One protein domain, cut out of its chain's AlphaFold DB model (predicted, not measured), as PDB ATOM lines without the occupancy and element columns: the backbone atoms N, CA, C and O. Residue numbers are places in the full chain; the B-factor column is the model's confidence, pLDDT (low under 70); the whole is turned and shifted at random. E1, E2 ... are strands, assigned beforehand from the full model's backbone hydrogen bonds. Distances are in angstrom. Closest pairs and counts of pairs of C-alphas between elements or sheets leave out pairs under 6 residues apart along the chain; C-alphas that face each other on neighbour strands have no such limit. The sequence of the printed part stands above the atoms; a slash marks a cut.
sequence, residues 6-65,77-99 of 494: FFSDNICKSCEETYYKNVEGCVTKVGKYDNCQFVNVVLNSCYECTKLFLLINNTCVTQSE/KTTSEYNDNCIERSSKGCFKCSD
ATOM      1  N   PHE A   6     153.435 145.476 106.747       46.50
ATOM      2  CA  PHE A   6     153.348 145.864 108.161       46.50
ATOM      3  C   PHE A   6     154.221 144.916 109.000       46.50
ATOM      4  O   PHE A   6     153.897 143.735 109.168       46.50
ATOM      5  N   PHE A   7     155.332 145.430 109.536       45.84
ATOM      6  CA  PHE A   7     156.221 144.704 110.447       45.84
ATOM      7  C   PHE A   7     155.999 145.147 111.900       45.84
ATOM      8  O   PHE A   7     156.091 146.327 112.223       45.84
ATOM      9  N   SER A   8     155.754 144.184 112.788       40.41
ATOM     10  CA  SER A   8     155.948 144.314 114.239       40.41
ATOM     11  C   SER A   8     156.603 143.012 114.701       40.41
ATOM     12  O   SER A   8     156.111 141.931 114.376       40.41
ATOM     13  N   ASP A   9     157.740 143.135 115.390       47.22
ATOM     14  CA  ASP A   9     158.573 142.040 115.921       47.22
ATOM     15  C   ASP A   9     159.223 141.113 114.871       47.22
ATOM     16  O   ASP A   9     159.261 139.900 115.048       47.22
ATOM     17  N   ASN A  10     159.747 141.663 113.763       51.59
ATOM     18  CA  ASN A  10     160.463 140.912 112.707       51.59
ATOM     19  C   ASN A  10     159.675 139.757 112.050       51.59
ATOM     20  O   ASN A  10     160.245 138.943 111.326       51.59
ATOM     21  N   ILE A  11     158.355 139.713 112.230       51.16
ATOM     22  CA  ILE A  11     157.467 138.740 111.591       51.16
ATOM     23  C   ILE A  11     156.506 139.509 110.678       51.16
ATOM     24  O   ILE A  11     155.770 140.386 111.129       51.16
ATOM     25  N   CYS A  12     156.491 139.176 109.384       53.91
ATOM     26  CA  CYS A  12     155.528 139.734 108.432       53.91
ATOM     27  C   CYS A  12     154.105 139.309 108.842       53.91
ATOM     28  O   CYS A  12     153.763 138.124 108.737       53.91
ATOM     29  N   LYS A  13     153.283 140.240 109.348       58.16
ATOM     30  CA  LYS A  13     151.919 139.942 109.833       58.16
ATOM     31  C   LYS A  13     150.864 139.982 108.719       58.16
ATOM     32  O   LYS A  13     149.915 139.207 108.785       58.16
ATOM     33  N   SER A  14     151.054 140.790 107.675       58.00
ATOM     34  CA  SER A  14     150.127 140.905 106.538       58.00
ATOM     35  C   SER A  14     150.859 141.230 105.227       58.00
ATOM     36  O   SER A  14     151.877 141.920 105.234       58.00
ATOM     37  N   CYS A  15     150.343 140.706 104.112       67.25
ATOM     38  CA  CYS A  15     150.762 141.053 102.751       67.25
ATOM     39  C   CYS A  15     149.733 142.019 102.138       67.25
ATOM     40  O   CYS A  15     148.576 142.024 102.563       67.25
ATOM     41  N   GLU A  16     150.128 142.803 101.137       68.38
ATOM     42  CA  GLU A  16     149.180 143.594 100.338       68.38
ATOM     43  C   GLU A  16     148.155 142.734  99.585       68.38
ATOM     44  O   GLU A  16     148.373 141.545  99.366       68.38
ATOM     45  N   GLU A  17     147.040 143.339  99.159       64.44
ATOM     46  CA  GLU A  17     145.858 142.638  98.623       64.44
ATOM     47  C   GLU A  17     146.150 141.708  97.426       64.44
ATOM     48  O   GLU A  17     145.483 140.679  97.266       64.44
ATOM     49  N   THR A  18     147.176 142.013  96.624       67.00
ATOM     50  CA  THR A  18     147.621 141.225  95.458       67.00
ATOM     51  C   THR A  18     148.567 140.065  95.805       67.00
ATOM     52  O   THR A  18     148.919 139.268  94.932       67.00
ATOM     53  N   TYR A  19     148.942 139.916  97.078       72.88
ATOM     54  CA  TYR A  19     149.878 138.908  97.574       72.88
ATOM     55  C   TYR A  19     149.238 138.039  98.667       72.88
ATOM     56  O   TYR A  19     148.314 138.447  99.368       72.88
ATOM     57  N   TYR A  20     149.730 136.814  98.839       75.12
ATOM     58  CA  TYR A  20     149.380 135.947  99.968       75.12
ATOM     59  C   TYR A  20     150.646 135.439 100.662       75.12
ATOM     60  O   TYR A  20     151.707 135.341 100.050       75.12
ATOM     61  N   LYS A  21     150.549 135.124 101.956       73.94
ATOM     62  CA  LYS A  21     151.684 134.654 102.758       73.94
ATOM     63  C   LYS A  21     151.848 133.139 102.600       73.94
ATOM     64  O   LYS A  21     150.936 132.408 102.971       73.94
ATOM     65  N   ASN A  22     152.988 132.672 102.091       70.12
ATOM     66  CA  ASN A  22     153.398 131.265 102.144       70.12
ATOM     67  C   ASN A  22     154.491 131.059 103.223       70.12
ATOM     68  O   ASN A  22     154.753 131.948 104.035       70.12
ATOM     69  N   VAL A  23     155.108 129.875 103.249       69.38
ATOM     70  CA  VAL A  23     156.170 129.501 104.205       69.38
ATOM     71  C   VAL A  23     157.465 130.325 104.053       69.38
ATOM     72  O   VAL A  23     158.219 130.447 105.012       69.38
ATOM     73  N   GLU A  24     157.709 130.904 102.878       68.31
ATOM     74  CA  GLU A  24     158.931 131.620 102.478       68.31
ATOM     75  C   GLU A  24     158.747 133.152 102.411       68.31
ATOM     76  O   GLU A  24     159.728 133.889 102.470       68.31
ATOM     77  N   GLY A  25     157.511 133.665 102.319       73.00
ATOM     78  CA  GLY A  25     157.231 135.105 102.252       73.00
ATOM     79  C   GLY A  25     155.886 135.458 101.608       73.00
ATOM     80  O   GLY A  25     154.970 134.639 101.551       73.00
ATOM     81  N   CYS A  26     155.742 136.702 101.137       76.25
ATOM     82  CA  CYS A  26     154.570 137.144 100.372       76.25
ATOM     83  C   CYS A  26     154.755 136.823  98.880       76.25
ATOM     84  O   CYS A  26     155.680 137.328  98.251       76.25
ATOM     85  N   VAL A  27     153.858 136.014  98.315       78.62
ATOM     86  CA  VAL A  27     153.879 135.572  96.910       78.62
ATOM     87  C   VAL A  27     152.695 136.180  96.157       78.62
ATOM     88  O   VAL A  27     151.605 136.306  96.715       78.62
ATOM     89  N   THR A  28     152.900 136.578  94.899       77.12
ATOM     90  CA  THR A  28     151.846 137.132  94.035       77.12
ATOM     91  C   THR A  28     150.739 136.112  93.789       77.12
ATOM     92  O   THR A  28     151.012 134.954  93.461       77.12
ATOM     93  N   LYS A  29     149.483 136.548  93.881       75.69
ATOM     94  CA  LYS A  29     148.322 135.766  93.449       75.69
ATOM     95  C   LYS A  29     148.292 135.750  91.913       75.69
ATOM     96  O   LYS A  29     148.052 136.792  91.318       75.69
ATOM     97  N   VAL A  30     148.619 134.607  91.299       72.50
ATOM     98  CA  VAL A  30     148.636 134.415  89.834       72.50
ATOM     99  C   VAL A  30     147.937 133.098  89.475       72.50
ATOM    100  O   VAL A  30     148.133 132.081  90.152       72.50
ATOM    101  N   GLY A  31     147.137 133.085  88.407       76.81
ATOM    102  CA  GLY A  31     146.462 131.895  87.890       76.81
ATOM    103  C   GLY A  31     145.324 131.438  88.803       76.81
ATOM    104  O   GLY A  31     144.330 132.130  88.979       76.81
ATOM    105  N   LYS A  32     145.453 130.263  89.437       69.50
ATOM    106  CA  LYS A  32     144.389 129.689  90.294       69.50
ATOM    107  C   LYS A  32     144.046 130.516  91.544       69.50
ATOM    108  O   LYS A  32     143.041 130.246  92.195       69.50
ATOM    109  N   TYR A  33     144.895 131.483  91.892       77.50
ATOM    110  CA  TYR A  33     144.701 132.400  93.017       77.50
ATOM    111  C   TYR A  33     144.238 133.793  92.583       77.50
ATOM    112  O   TYR A  33     144.064 134.663  93.441       77.50
ATOM    113  N   ASP A  34     144.022 134.007  91.285       76.62
ATOM    114  CA  ASP A  34     143.498 135.268  90.774       76.62
ATOM    115  C   ASP A  34     142.131 135.539  91.404       76.62
ATOM    116  O   ASP A  34     141.268 134.664  91.469       76.62
ATOM    117  N   ASN A  35     141.944 136.758  91.916       78.56
ATOM    118  CA  ASN A  35     140.721 137.194  92.602       78.56
ATOM    119  C   ASN A  35     140.372 136.413  93.885       78.56
ATOM    120  O   ASN A  35     139.254 136.504  94.398       78.56
ATOM    121  N   CYS A  36     141.340 135.679  94.437       79.94
ATOM    122  CA  CYS A  36     141.226 135.031  95.732       79.94
ATOM    123  C   CYS A  36     141.538 136.024  96.860       79.94
ATOM    124  O   CYS A  36     142.651 136.549  96.954       79.94
ATOM    125  N   GLN A  37     140.584 136.274  97.753       80.56
ATOM    126  CA  GLN A  37     140.787 137.137  98.914       80.56
ATOM    127  C   GLN A  37     141.689 136.445  99.948       80.56
ATOM    128  O   GLN A  37     142.669 137.043 100.400       80.56
ATOM    129  N   PHE A  38     141.426 135.166 100.236       79.44
ATOM    130  CA  PHE A  38     142.173 134.370 101.213       79.44
ATOM    131  C   PHE A  38     142.627 133.032 100.622       79.44
ATOM    132  O   PHE A  38     141.808 132.245 100.159       79.44
ATOM    133  N   VAL A  39     143.933 132.750 100.669       80.75
ATOM    134  CA  VAL A  39     144.534 131.508 100.146       80.75
ATOM    135  C   VAL A  39     144.794 130.526 101.288       80.75
ATOM    136  O   VAL A  39     145.402 130.891 102.294       80.75
ATOM    137  N   ASN A  40     144.387 129.267 101.119       77.38
ATOM    138  CA  ASN A  40     144.765 128.178 102.013       77.38
ATOM    139  C   ASN A  40     146.048 127.509 101.495       77.38
ATOM    140  O   ASN A  40     146.032 126.744 100.531       77.38
ATOM    141  N   VAL A  41     147.170 127.799 102.158       76.31
ATOM    142  CA  VAL A  41     148.503 127.301 101.771       76.31
ATOM    143  C   VAL A  41     148.632 125.787 101.966       76.31
ATOM    144  O   VAL A  41     149.313 125.132 101.185       76.31
ATOM    145  N   VAL A  42     147.950 125.219 102.968       73.44
ATOM    146  CA  VAL A  42     148.016 123.784 103.300       73.44
ATOM    147  C   VAL A  42     147.318 122.942 102.234       73.44
ATOM    148  O   VAL A  42     147.825 121.901 101.831       73.44
ATOM    149  N   LEU A  43     146.166 123.409 101.751       69.12
ATOM    150  CA  LEU A  43     145.362 122.718 100.738       69.12
ATOM    151  C   LEU A  43     145.679 123.169  99.305       69.12
ATOM    152  O   LEU A  43     145.083 122.660  98.357       69.12
ATOM    153  N   ASN A  44     146.620 124.107  99.139       77.19
ATOM    154  CA  ASN A  44     147.014 124.682  97.852       77.19
ATOM    155  C   ASN A  44     145.785 125.178  97.051       77.19
ATOM    156  O   ASN A  44     145.678 124.938  95.842       77.19
ATOM    157  N   SER A  45     144.843 125.833  97.740       77.81
ATOM    158  CA  SER A  45     143.509 126.194  97.241       77.81
ATOM    159  C   SER A  45     143.095 127.615  97.634       77.81
ATOM    160  O   SER A  45     143.583 128.171  98.621       77.81
ATOM    161  N   CYS A  46     142.183 128.223  96.867       80.75
ATOM    162  CA  CYS A  46     141.517 129.442  97.313       80.75
ATOM    163  C   CYS A  46     140.456 129.116  98.377       80.75
ATOM    164  O   CYS A  46     139.656 128.203  98.188       80.75
ATOM    165  N   TYR A  47     140.457 129.850  99.492       80.56
ATOM    166  CA  TYR A  47     139.501 129.680 100.592       80.56
ATOM    167  C   TYR A  47     138.271 130.580 100.438       80.56
ATOM    168  O   TYR A  47     137.149 130.159 100.703       80.56
ATOM    169  N   GLU A  48     138.475 131.821 100.002       81.88
ATOM    170  CA  GLU A  48     137.396 132.778  99.771       81.88
ATOM    171  C   GLU A  48     137.788 133.728  98.647       81.88
ATOM    172  O   GLU A  48     138.873 134.312  98.657       81.88
ATOM    173  N   CYS A  49     136.891 133.874  97.681       81.88
ATOM    174  CA  CYS A  49     137.024 134.802  96.576       81.88
ATOM    175  C   CYS A  49     136.599 136.217  96.980       81.88
ATOM    176  O   CYS A  49     135.798 136.412  97.896       81.88
ATOM    177  N   THR A  50     137.090 137.223  96.262       82.81
ATOM    178  CA  THR A  50     136.568 138.590  96.373       82.81
ATOM    179  C   THR A  50     135.064 138.596  96.065       82.81
ATOM    180  O   THR A  50     134.607 137.813  95.241       82.81
ATOM    181  N   LYS A  51     134.280 139.490  96.690       73.31
ATOM    182  CA  LYS A  51     132.794 139.516  96.642       73.31
ATOM    183  C   LYS A  51     132.137 139.404  95.250       73.31
ATOM    184  O   LYS A  51     130.964 139.059  95.183       73.31
ATOM    185  N   LEU A  52     132.859 139.710  94.170       73.62
ATOM    186  CA  LEU A  52     132.392 139.643  92.775       73.62
ATOM    187  C   LEU A  52     132.652 138.284  92.089       73.62
ATOM    188  O   LEU A  52     132.290 138.107  90.929       73.62
ATOM    189  N   PHE A  53     133.285 137.338  92.782       77.69
ATOM    190  CA  PHE A  53     133.734 136.062  92.234       77.69
ATOM    191  C   PHE A  53     133.188 134.895  93.055       77.69
ATOM    192  O   PHE A  53     133.066 134.964  94.281       77.69
ATOM    193  N   LEU A  54     132.882 133.798  92.368       79.44
ATOM    194  CA  LEU A  54     132.385 132.567  92.977       79.44
ATOM    195  C   LEU A  54     133.511 131.540  93.049       79.44
ATOM    196  O   LEU A  54     134.278 131.391  92.097       79.44
ATOM    197  N   LEU A  55     133.594 130.818  94.168       78.44
ATOM    198  CA  LEU A  55     134.573 129.747  94.343       78.44
ATOM    199  C   LEU A  55     134.024 128.447  93.736       78.44
ATOM    200  O   LEU A  55     133.015 127.919  94.203       78.44
ATOM    201  N   ILE A  56     134.696 127.930  92.707       75.25
ATOM    202  CA  ILE A  56     134.376 126.665  92.029       75.25
ATOM    203  C   ILE A  56     135.658 125.845  91.922       75.25
ATOM    204  O   ILE A  56     136.664 126.348  91.423       75.25
ATOM    205  N   ASN A  57     135.644 124.592  92.391       71.62
ATOM    206  CA  ASN A  57     136.806 123.694  92.350       71.62
ATOM    207  C   ASN A  57     138.108 124.373  92.824       71.62
ATOM    208  O   ASN A  57     139.153 124.244  92.193       71.62
ATOM    209  N   ASN A  58     138.034 125.126  93.930       74.06
ATOM    210  CA  ASN A  58     139.147 125.879  94.523       74.06
ATOM    211  C   ASN A  58     139.699 127.058  93.691       74.06
ATOM    212  O   ASN A  58     140.769 127.576  94.025       74.06
ATOM    213  N   THR A  59     138.982 127.498  92.654       77.50
ATOM    214  CA  THR A  59     139.327 128.642  91.791       77.50
ATOM    215  C   THR A  59     138.211 129.683  91.764       77.50
ATOM    216  O   THR A  59     137.038 129.339  91.901       77.50
ATOM    217  N   CYS A  60     138.566 130.958  91.604       81.31
ATOM    218  CA  CYS A  60     137.606 132.057  91.554       81.31
ATOM    219  C   CYS A  60     137.222 132.373  90.110       81.31
ATOM    220  O   CYS A  60     138.080 132.737  89.309       81.31
ATOM    221  N   VAL A  61     135.935 132.271  89.786       79.88
ATOM    222  CA  VAL A  61     135.407 132.568  88.445       79.88
ATOM    223  C   VAL A  61     134.430 133.743  88.465       79.88
ATOM    224  O   VAL A  61     133.749 133.990  89.465       79.88
ATOM    225  N   THR A  62     134.387 134.489  87.358       73.31
ATOM    226  CA  THR A  62     133.493 135.637  87.151       73.31
ATOM    227  C   THR A  62     132.062 135.193  86.877       73.31
ATOM    228  O   THR A  62     131.824 134.173  86.232       73.31
ATOM    229  N   GLN A  63     131.102 136.002  87.318       63.91
ATOM    230  CA  GLN A  63     129.691 135.853  86.982       63.91
ATOM    231  C   GLN A  63     129.496 136.170  85.488       63.91
ATOM    232  O   GLN A  63     129.542 137.335  85.101       63.91
ATOM    233  N   SER A  64     129.331 135.154  84.638       52.03
ATOM    234  CA  SER A  64     128.904 135.371  83.250       52.03
ATOM    235  C   SER A  64     127.561 136.113  83.250       52.03
ATOM    236  O   SER A  64     126.671 135.791  84.040       52.03
ATOM    237  N   GLU A  65     127.439 137.141  82.412       40.59
ATOM    238  CA  GLU A  65     126.267 138.013  82.292       40.59
ATOM    239  C   GLU A  65     124.979 137.202  82.050       40.59
ATOM    240  O   GLU A  65     124.762 136.673  80.963       40.59
ATOM    241  N   LYS A  77     121.771 133.922  94.941       47.94
ATOM    242  CA  LYS A  77     121.527 132.499  94.672       47.94
ATOM    243  C   LYS A  77     121.568 132.284  93.163       47.94
ATOM    244  O   LYS A  77     120.682 132.758  92.459       47.94
ATOM    245  N   THR A  78     122.584 131.592  92.660       51.69
ATOM    246  CA  THR A  78     122.662 131.156  91.258       51.69
ATOM    247  C   THR A  78     122.398 129.655  91.179       51.69
ATOM    248  O   THR A  78     123.103 128.863  91.798       51.69
ATOM    249  N   THR A  79     121.367 129.267  90.428       46.19
ATOM    250  CA  THR A  79     121.105 127.878  90.024       46.19
ATOM    251  C   THR A  79     122.129 127.462  88.962       46.19
ATOM    252  O   THR A  79     122.348 128.186  87.995       46.19
ATOM    253  N   SER A  80     122.793 126.328  89.186       52.47
ATOM    254  CA  SER A  80     124.046 125.884  88.561       52.47
ATOM    255  C   SER A  80     124.015 125.649  87.042       52.47
ATOM    256  O   SER A  80     123.319 124.760  86.560       52.47
ATOM    257  N   GLU A  81     124.909 126.342  86.332       56.44
ATOM    258  CA  GLU A  81     125.405 126.032  84.973       56.44
ATOM    259  C   GLU A  81     126.558 124.989  84.990       56.44
ATOM    260  O   GLU A  81     127.122 124.641  83.956       56.44
ATOM    261  N   TYR A  82     126.920 124.476  86.176       62.59
ATOM    262  CA  TYR A  82     128.070 123.599  86.418       62.59
ATOM    263  C   TYR A  82     127.620 122.216  86.917       62.59
ATOM    264  O   TYR A  82     126.770 122.115  87.799       62.59
ATOM    265  N   ASN A  83     128.211 121.142  86.382       67.69
ATOM    266  CA  ASN A  83     127.905 119.746  86.736       67.69
ATOM    267  C   ASN A  83     128.584 119.305  88.056       67.69
ATOM    268  O   ASN A  83     129.257 118.277  88.106       67.69
ATOM    269  N   ASP A  84     128.483 120.126  89.105       76.62
ATOM    270  CA  ASP A  84     129.136 119.925  90.411       76.62
ATOM    271  C   ASP A  84     128.144 119.630  91.552       76.62
ATOM    272  O   ASP A  84     128.533 119.582  92.719       76.62
ATOM    273  N   ASN A  85     126.868 119.394  91.216       84.69
ATOM    274  CA  ASN A  85     125.795 119.039  92.154       84.69
ATOM    275  C   ASN A  85     125.567 120.082  93.271       84.69
ATOM    276  O   ASN A  85     125.034 119.759  94.332       84.69
ATOM    277  N   CYS A  86     125.952 121.343  93.049       84.75
ATOM    278  CA  CYS A  86     125.759 122.437  93.998       84.75
ATOM    279  C   CYS A  86     124.578 123.342  93.606       84.75
ATOM    280  O   CYS A  86     124.628 124.018  92.580       84.75
ATOM    281  N   ILE A  87     123.546 123.416  94.458       83.44
ATOM    282  CA  ILE A  87     122.339 124.235  94.244       83.44
ATOM    283  C   ILE A  87     122.584 125.709  94.587       83.44
ATOM    284  O   ILE A  87     122.119 126.586  93.865       83.44
ATOM    285  N   GLU A  88     123.265 125.996  95.701       81.69
ATOM    286  CA  GLU A  88     123.538 127.372  96.142       81.69
ATOM    287  C   GLU A  88     125.016 127.525  96.533       81.69
ATOM    288  O   GLU A  88     125.563 126.732  97.309       81.69
ATOM    289  N   ARG A  89     125.663 128.567  95.994       84.06
ATOM    290  CA  ARG A  89     127.085 128.872  96.203       84.06
ATOM    291  C   ARG A  89     127.316 130.343  96.519       84.06
ATOM    292  O   ARG A  89     126.485 131.194  96.224       84.06
ATOM    293  N   SER A  90     128.473 130.629  97.102       82.25
ATOM    294  CA  SER A  90     128.935 131.977  97.441       82.25
ATOM    295  C   SER A  90     130.416 132.157  97.078       82.25
ATOM    296  O   SER A  90     131.048 131.256  96.521       82.25
ATOM    297  N   SER A  91     131.006 133.291  97.463       81.69
ATOM    298  CA  SER A  91     132.457 133.511  97.395       81.69
ATOM    299  C   SER A  91     133.276 132.508  98.224       81.69
ATOM    300  O   SER A  91     134.476 132.381  98.003       81.69
ATOM    301  N   LYS A  92     132.645 131.770  99.149       80.94
ATOM    302  CA  LYS A  92     133.255 130.704  99.973       80.94
ATOM    303  C   LYS A  92     133.003 129.286  99.445       80.94
ATOM    304  O   LYS A  92     133.337 128.300 100.103       80.94
ATOM    305  N   GLY A  93     132.395 129.178  98.267       81.62
ATOM    306  CA  GLY A  93     132.078 127.914  97.608       81.62
ATOM    307  C   GLY A  93     130.645 127.471  97.846       81.62
ATOM    308  O   GLY A  93     129.773 128.287  98.170       81.62
ATOM    309  N   CYS A  94     130.392 126.181  97.630       86.31
ATOM    310  CA  CYS A  94     129.062 125.624  97.797       86.31
ATOM    311  C   CYS A  94     128.651 125.632  99.269       86.31
ATOM    312  O   CYS A  94     129.454 125.305 100.141       86.31
ATOM    313  N   PHE A  95     127.392 125.957  99.544       85.38
ATOM    314  CA  PHE A  95     126.812 125.779 100.878       85.38
ATOM    315  C   PHE A  95     125.520 124.953 100.863       85.38
ATOM    316  O   PHE A  95     124.999 124.623 101.927       85.38
ATOM    317  N   LYS A  96     125.016 124.575  99.680       84.31
ATOM    318  CA  LYS A  96     123.868 123.674  99.532       84.31
ATOM    319  C   LYS A  96     124.027 122.767  98.316       84.31
ATOM    320  O   LYS A  96     124.065 123.250  97.188       84.31
ATOM    321  N   CYS A  97     124.063 121.463  98.559       87.75
ATOM    322  CA  CYS A  97     124.173 120.429  97.532       87.75
ATOM    323  C   CYS A  97     122.807 119.929  97.063       87.75
ATOM    324  O   CYS A  97     121.803 120.119  97.752       87.75
ATOM    325  N   SER A  98     122.775 119.300  95.890       87.50
ATOM    326  CA  SER A  98     121.605 118.582  95.399       87.50
ATOM    327  C   SER A  98     121.356 117.300  96.179       87.50
ATOM    328  O   SER A  98     122.245 116.762  96.842       87.50
ATOM    329  N   ASP A  99     120.127 116.802  96.079       85.06
ATOM    330  CA  ASP A  99     119.713 115.547  96.695       85.06
ATOM    331  C   ASP A  99     120.674 114.408  96.305       85.06
ATOM    332  O   ASP A  99     121.100 114.305  95.154       85.06
TER     333      ASP A  99
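Overview. This is residues 6 to 65 and 77 to 99 of the 494 residues of the protein "Protein kinase domain-containing protein" of Entamoeba invadens IP1 (UniProt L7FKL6). Going along the printed part, you meet a loose string of small two-stranded pieces set one after another in a row: at one end E1 and E2, which meet only at a point, then four hairpins, E3 with E4, E5 with E6, E7 with E8, and, at the other end, E9 with E10. No large sheet joins them; each hairpin is its own antiparallel sheet of two strands, and the row makes the longest axis. The printed part has 83 residues with ten named strands, E1 to E10 in order along the chain, and no named helix; the class is all strand. The whole is loose, with a radius of gyration of the C-alphas of 14.9 A, and elongated, spanning 50 by 26 by 19 A.

Along the chain. Find C-alpha 6 at (153.348, 145.864, 108.161), where E1, residues 6 to 8, begins. E2 follows at residues 11 to 15, 11.3 A long, then E3 at residues 19 to 21 and E4 at residues 26 to 28. Look next at C-alpha 36, at (141.226, 135.031, 95.732): E5 runs from there to residue 40, 9.9 A, and E6 takes residues 45 to 49, 10.8 A. E7 is residues 53 to 56 and E8 residues 59 to 62. Beyond the cut, E9 is residues 86 to 90, 10.6 A, and E10 is residues 93 to 97, 10.9 A, ending at C-alpha 97, (124.173, 120.429, 97.532).

Arrangement. In E1 and E2, C-alphas 7 and 12 face each other at 5.4 A. The closest C-alphas of E2 and E3 are those of Cys 15 and Lys 21, 6.5 A apart. In the hairpin E3 and E4, antiparallel at 142 degrees, look for N 20 and O 27, within hydrogen-bond range at 2.9 A. The closest C-alphas of E3 and E5 are those of Tyr 20 and Val 39, 6.6 A apart. The hairpin E5 and E6, antiparallel at 149 degrees, has N 40 and O 45 at 2.8 A. The closest C-alphas of E6 and E8 are those of Cys 49 and Cys 60, 5.8 A apart. The hairpin E7 and E8, antiparallel at 136 degrees, has N 56 and O 59 at 2.8 A. The closest C-alphas of E7 and E10 are those of Leu 55 and Gly 93, 4.5 A apart. The hairpin E9 and E10, antiparallel at 149 degrees, has N 87 and O 96 at 2.8 A. E1 and E10, for instance, are apart.

Size, cuts and confidence. The C-alphas farthest apart are those of Asp 9 and Asp 99, 50.8 A. Residues 66 to 76 are not printed; C-alphas 65 and 77 are 14.4 A apart across this cut, in the link from E8 to E9. Of the links that are printed whole, none is long. The mean pLDDT of the printed part is 71.8, and 27 residues are under 70, among them residues 6 to 18 and 77 to 83.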